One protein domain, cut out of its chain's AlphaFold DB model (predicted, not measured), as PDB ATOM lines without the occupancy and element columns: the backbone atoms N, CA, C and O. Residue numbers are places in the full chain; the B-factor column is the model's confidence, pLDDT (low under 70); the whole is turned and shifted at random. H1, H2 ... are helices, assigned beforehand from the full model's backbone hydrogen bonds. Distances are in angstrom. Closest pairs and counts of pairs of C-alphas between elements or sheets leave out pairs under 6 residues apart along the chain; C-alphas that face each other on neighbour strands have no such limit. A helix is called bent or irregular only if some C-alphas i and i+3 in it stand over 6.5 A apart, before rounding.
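This is residues 4 to 47 of the 769 residues of the protein "Protein CBG22445" of Caenorhabditis briggsae (UniProt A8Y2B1). The domain is an open, bracket-like chain of helices: a long arm, H1, turns at its far end into the short H2, and H3 leads away from there as a second arm that stays apart from H1. A tail without a named element, residues 39 to 47, follows H3 and sticks out free. The printed part has 44 residues with three named helices, H1, H2 and H3 along the chain, and no named strand; the class is all helix. It is only just loose, close to compact, with a radius of gyration of the C-alphas of 11.3 A and spans of 29 by 25 by 18 A.

H1 is residues 4 to 19, 22.0 A from first to last C-alpha, beginning at C-alpha 4 (-40.396, -2.346, -26.953). H2 is residues 24 to 28, 8.7 A long; it is neither bent nor irregular, but only just: C-alphas 25 and 28 are 6.1 A apart. H3 is residues 30 to 38, 12.4 A long, ending at C-alpha 38 (-32.075, 5.744, -44.482).

H1, with residues 14 to 18 alone, and H2 only just touch, with 3 pairs of C-alphas within 8 A, and only at the corner by their tight link; the closest C-alphas are those of Met 17 and Leu 24, 6.5 A apart. H2 and H3, also joined by a tight link, are close but not clearly touching; their closest C-alphas, those of Ile 27 and Gln 33, are 7.1 A apart. H1 and H3 are apart. In H1 and H3 every O i to N i+4 pair is within hydrogen-bond range; in H2 0 of 1 is, beside 2 of 2 O i to N i+3 pairs.

The two C-alphas farthest apart, those of Gly 21 and Pro 42, are 29.5 A apart. The printed part has no cut, and neither link is long. The mean pLDDT of the printed part is 84.2; residues 4 to 5 are under 70.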
ATOM      1  N   ASP A   4     -40.842  -1.009 -26.533       58.69
ATOM      2  CA  ASP A   4     -40.396  -2.346 -26.953       58.69
ATOM      3  C   ASP A   4     -39.603  -2.328 -28.265       58.69
ATOM      4  O   ASP A   4     -38.607  -3.035 -28.401       58.69
ATOM      5  N   SER A   5     -39.980  -1.466 -29.214       64.00
ATOM      6  CA  SER A   5     -39.221  -1.275 -30.456       64.00
ATOM      7  C   SER A   5     -37.865  -0.633 -30.168       64.00
ATOM      8  O   SER A   5     -36.853  -1.107 -30.666       64.00
ATOM      9  N   SER A   6     -37.812   0.371 -29.284       72.88
ATOM     10  CA  SER A   6     -36.538   0.980 -28.879       72.88
ATOM     11  C   SER A   6     -35.638  -0.012 -28.141       72.88
ATOM     12  O   SER A   6     -34.429  -0.012 -28.366       72.88
ATOM     13  N   GLN A   7     -36.204  -0.850 -27.270       82.81
ATOM     14  CA  GLN A   7     -35.453  -1.875 -26.553       82.81
ATOM     15  C   GLN A   7     -34.940  -2.955 -27.509       82.81
ATOM     16  O   GLN A   7     -33.771  -3.329 -27.419       82.81
ATOM     17  N   LYS A   8     -35.766  -3.390 -28.468       84.75
ATOM     18  CA  LYS A   8     -35.358  -4.372 -29.473       84.75
ATOM     19  C   LYS A   8     -34.290  -3.822 -30.415       84.75
ATOM     20  O   LYS A   8     -33.327  -4.526 -30.693       84.75
ATOM     21  N   THR A   9     -34.389  -2.563 -30.835       84.00
ATOM     22  CA  THR A   9     -33.339  -1.902 -31.622       84.00
ATOM     23  C   THR A   9     -32.029  -1.832 -30.841       84.00
ATOM     24  O   THR A   9     -30.983  -2.171 -31.384       84.00
ATOM     25  N   CYS A  10     -32.057  -1.476 -29.551       88.69
ATOM     26  CA  CYS A  10     -30.854  -1.502 -28.715       88.69
ATOM     27  C   CYS A  10     -30.262  -2.915 -28.579       88.69
ATOM     28  O   CYS A  10     -29.042  -3.073 -28.635       88.69
ATOM     29  N   GLU A  11     -31.097  -3.942 -28.421       91.69
ATOM     30  CA  GLU A  11     -30.664  -5.341 -28.352       91.69
ATOM     31  C   GLU A  11     -30.022  -5.791 -29.674       91.69
ATOM     32  O   GLU A  11     -28.912  -6.314 -29.673       91.69
ATOM     33  N   LEU A  12     -30.673  -5.528 -30.811       89.94
ATOM     34  CA  LEU A  12     -30.180  -5.907 -32.136       89.94
ATOM     35  C   LEU A  12     -28.885  -5.176 -32.496       89.94
ATOM     36  O   LEU A  12     -27.930  -5.813 -32.939       89.94
ATOM     37  N   LEU A  13     -28.818  -3.864 -32.248       89.75
ATOM     38  CA  LEU A  13     -27.611  -3.077 -32.488       89.75
ATOM     39  C   LEU A  13     -26.463  -3.513 -31.580       89.75
ATOM     40  O   LEU A  13     -25.349  -3.690 -32.061       89.75
ATOM     41  N   SER A  14     -26.711  -3.735 -30.287       91.88
ATOM     42  CA  SER A  14     -25.655  -4.204 -29.380       91.88
ATOM     43  C   SER A  14     -25.165  -5.603 -29.754       91.88
ATOM     44  O   SER A  14     -23.956  -5.822 -29.779       91.88
ATOM     45  N   LYS A  15     -26.070  -6.516 -30.135       93.50
ATOM     46  CA  LYS A  15     -25.716  -7.841 -30.658       93.50
ATOM     47  C   LYS A  15     -24.848  -7.729 -31.909       93.50
ATOM     48  O   LYS A  15     -23.783  -8.339 -31.942       93.50
ATOM     49  N   PHE A  16     -25.267  -6.942 -32.903       91.19
ATOM     50  CA  PHE A  16     -24.498  -6.733 -34.130       91.19
ATOM     51  C   PHE A  16     -23.114  -6.165 -33.809       91.19
ATOM     52  O   PHE A  16     -22.113  -6.815 -34.088       91.19
ATOM     53  N   MET A  17     -23.054  -5.020 -33.127       91.50
ATOM     54  CA  MET A  17     -21.799  -4.327 -32.842       91.50
ATOM     55  C   MET A  17     -20.817  -5.206 -32.061       91.50
ATOM     56  O   MET A  17     -19.675  -5.354 -32.481       91.50
ATOM     57  N   ILE A  18     -21.263  -5.858 -30.984       90.56
ATOM     58  CA  ILE A  18     -20.398  -6.733 -30.179       90.56
ATOM     59  C   ILE A  18     -19.945  -7.951 -30.993       90.56
ATOM     60  O   ILE A  18     -18.763  -8.285 -30.961       90.56
ATOM     61  N   SER A  19     -20.844  -8.587 -31.754       91.75
ATOM     62  CA  SER A  19     -20.497  -9.761 -32.571       91.75
ATOM     63  C   SER A  19     -19.495  -9.456 -33.687       91.75
ATOM     64  O   SER A  19     -18.745 -10.342 -34.079       91.75
ATOM     65  N   GLN A  20     -19.474  -8.213 -34.178       87.25
ATOM     66  CA  GLN A  20     -18.570  -7.753 -35.235       87.25
ATOM     67  C   GLN A  20     -17.325  -7.031 -34.690       87.25
ATOM     68  O   GLN A  20     -16.545  -6.479 -35.462       87.25
ATOM     69  N   GLY A  21     -17.137  -6.974 -33.363       83.69
ATOM     70  CA  GLY A  21     -16.017  -6.251 -32.749       83.69
ATOM     71  C   GLY A  21     -16.082  -4.725 -32.914       83.69
ATOM     72  O   GLY A  21     -15.076  -4.039 -32.745       83.69
ATOM     73  N   ILE A  22     -17.254  -4.171 -33.231       85.62
ATOM     74  CA  ILE A  22     -17.475  -2.732 -33.376       85.62
ATOM     75  C   ILE A  22     -17.729  -2.131 -31.982       85.62
ATOM     76  O   ILE A  22     -18.664  -2.546 -31.289       85.62
ATOM     77  N   PRO A  23     -16.962  -1.117 -31.546       85.38
ATOM     78  CA  PRO A  23     -17.208  -0.458 -30.268       85.38
ATOM     79  C   PRO A  23     -18.596   0.188 -30.214       85.38
ATOM     80  O   PRO A  23     -18.991   0.911 -31.128       85.38
ATOM     81  N   LEU A  24     -19.309   0.039 -29.091       85.94
ATOM     82  CA  LEU A  24     -20.631   0.661 -28.889       85.94
ATOM     83  C   LEU A  24     -20.609   2.193 -29.044       85.94
ATOM     84  O   LEU A  24     -21.628   2.807 -29.351       85.94
ATOM     85  N   ALA A  25     -19.446   2.823 -28.851       85.19
ATOM     86  CA  ALA A  25     -19.255   4.255 -29.061       85.19
ATOM     87  C   ALA A  25     -19.531   4.699 -30.512       85.19
ATOM     88  O   ALA A  25     -19.886   5.860 -30.722       85.19
ATOM     89  N   ASN A  26     -19.443   3.790 -31.492       85.00
ATOM     90  CA  ASN A  26     -19.698   4.079 -32.904       85.00
ATOM     91  C   ASN A  26     -21.159   4.461 -33.197       85.00
ATOM     92  O   ASN A  26     -21.421   5.008 -34.259       85.00
ATOM     93  N   ILE A  27     -22.090   4.298 -32.246       86.31
ATOM     94  CA  ILE A  27     -23.458   4.844 -32.340       86.31
ATOM     95  C   ILE A  27     -23.483   6.375 -32.527       86.31
ATOM     96  O   ILE A  27     -24.484   6.950 -32.946       86.31
ATOM     97  N   ARG A  28     -22.384   7.056 -32.175       84.62
ATOM     98  CA  ARG A  28     -22.208   8.509 -32.324       84.62
ATOM     99  C   ARG A  28     -21.594   8.918 -33.662       84.62
ATOM    100  O   ARG A  28     -21.401  10.108 -33.878       84.62
ATOM    101  N   ASN A  29     -21.210   7.965 -34.507       84.31
ATOM    102  CA  ASN A  29     -20.628   8.265 -35.808       84.31
ATOM    103  C   ASN A  29     -21.716   8.802 -36.751       84.31
ATOM    104  O   ASN A  29     -22.772   8.185 -36.852       84.31
ATOM    105  N   SER A  30     -21.452   9.922 -37.428       81.94
ATOM    106  CA  SER A  30     -22.426  10.570 -38.317       81.94
ATOM    107  C   SER A  30     -22.849   9.662 -39.466       81.94
ATOM    108  O   SER A  30     -24.033   9.420 -39.615       81.94
ATOM    109  N   ALA A  31     -21.905   9.032 -40.173       84.19
ATOM    110  CA  ALA A  31     -22.234   8.120 -41.271       84.19
ATOM    111  C   ALA A  31     -23.093   6.925 -40.814       84.19
ATOM    112  O   ALA A  31     -23.941   6.438 -41.558       84.19
ATOM    113  N   PHE A  32     -22.912   6.458 -39.573       87.12
ATOM    114  CA  PHE A  32     -23.794   5.444 -38.993       87.12
ATOM    115  C   PHE A  32     -25.197   5.991 -38.685       87.12
ATOM    116  O   PHE A  32     -26.177   5.279 -38.867       87.12
ATOM    117  N   GLN A  33     -25.306   7.239 -38.222       86.50
ATOM    118  CA  GLN A  33     -26.595   7.898 -37.987       86.50
ATOM    119  C   GLN A  33     -27.341   8.147 -39.301       86.50
ATOM    120  O   GLN A  33     -28.508   7.781 -39.391       86.50
ATOM    121  N   ASP A  34     -26.647   8.634 -40.330       85.56
ATOM    122  CA  ASP A  34     -27.192   8.843 -41.676       85.56
ATOM    123  C   ASP A  34     -27.720   7.522 -42.269       85.56
ATOM    124  O   ASP A  34     -28.806   7.468 -42.850       85.56
ATOM    125  N   LEU A  35     -26.993   6.414 -42.061       86.88
ATOM    126  CA  LEU A  35     -27.440   5.078 -42.465       86.88
ATOM    127  C   LEU A  35     -28.731   4.655 -41.747       86.88
ATOM    128  O   LEU A  35     -29.624   4.083 -42.371       86.88
ATOM    129  N   LEU A  36     -28.841   4.925 -40.441       84.94
ATOM    130  CA  LEU A  36     -30.047   4.600 -39.677       84.94
ATOM    131  C   LEU A  36     -31.259   5.412 -40.145       84.94
ATOM    132  O   LEU A  36     -32.352   4.856 -40.205       84.94
ATOM    133  N   GLU A  37     -31.073   6.686 -40.497       84.25
ATOM    134  CA  GLU A  37     -32.137   7.518 -41.077       84.25
ATOM    135  C   GLU A  37     -32.620   6.955 -42.421       84.25
ATOM    136  O   GLU A  37     -33.814   6.978 -42.718       84.25
ATOM    137  N   HIS A  38     -31.716   6.373 -43.214       83.31
ATOM    138  CA  HIS A  38     -32.075   5.744 -44.482       83.31
ATOM    139  C   HIS A  38     -32.883   4.445 -44.313       83.31
ATOM    140  O   HIS A  38     -33.774   4.169 -45.114       83.31
ATOM    141  N   PHE A  39     -32.648   3.672 -43.245       82.38
ATOM    142  CA  PHE A  39     -33.439   2.467 -42.941       82.38
ATOM    143  C   PHE A  39     -34.905   2.755 -42.582       82.38
ATOM    144  O   PHE A  39     -35.716   1.831 -42.575       82.38
ATOM    145  N   GLU A  40     -35.271   4.006 -42.287       74.25
ATOM    146  CA  GLU A  40     -36.666   4.389 -42.030       74.25
ATOM    147  C   GLU A  40     -37.492   4.556 -43.325       74.25
ATOM    148  O   GLU A  40     -38.702   4.787 -43.260       74.25
ATOM    149  N   GLN A  41     -36.869   4.418 -44.503       79.62
ATOM    150  CA  GLN A  41     -37.554   4.517 -45.791       79.62
ATOM    151  C   GLN A  41     -38.353   3.236 -46.116       79.62
ATOM    152  O   GLN A  41     -37.847   2.128 -45.939       79.62
ATOM    153  N   PRO A  42     -39.599   3.359 -46.617       75.31
ATOM    154  CA  PRO A  42     -40.499   2.218 -46.821       75.31
ATOM    155  C   PRO A  42     -40.042   1.237 -47.912       75.31
ATOM    156  O   PRO A  42     -40.407   0.066 -47.846       75.31
ATOM    157  N   ASP A  43     -39.222   1.692 -48.862       81.88
ATOM    158  CA  ASP A  43     -38.735   0.903 -50.003       81.88
ATOM    159  C   ASP A  43     -37.269   0.455 -49.826       81.88
ATOM    160  O   ASP A  43     -36.560   0.202 -50.798       81.88
ATOM    161  N   PHE A  44     -36.778   0.410 -48.585       80.62
ATOM    162  CA  PHE A  44     -35.388   0.060 -48.317       80.62
ATOM    163  C   PHE A  44     -35.096  -1.422 -48.624       80.62
ATOM    164  O   PHE A  44     -35.653  -2.328 -47.998       80.62
ATOM    165  N   GLU A  45     -34.151  -1.666 -49.535       84.38
ATOM    166  CA  GLU A  45     -33.586  -2.988 -49.817       84.38
ATOM    167  C   GLU A  45     -32.166  -3.106 -49.248       84.38
ATOM    168  O   GLU A  45     -31.332  -2.213 -49.408       84.38
ATOM    169  N   ILE A  46     -31.867  -4.237 -48.596       84.19
ATOM    170  CA  ILE A  46     -30.528  -4.497 -48.054       84.19
ATOM    171  C   ILE A  46     -29.539  -4.633 -49.227       84.19
ATOM    172  O   ILE A  46     -29.722  -5.522 -50.064       84.19
ATOM    173  N   PRO A  47     -28.477  -3.807 -49.293       87.62
ATOM    174  CA  PRO A  47     -27.532  -3.852 -50.400       87.62
ATOM    175  C   PRO A  47     -26.728  -5.157 -50.401       87.62
ATOM    176  O   PRO A  47     -26.349  -5.682 -49.352       87.62
TER     177      PRO A  47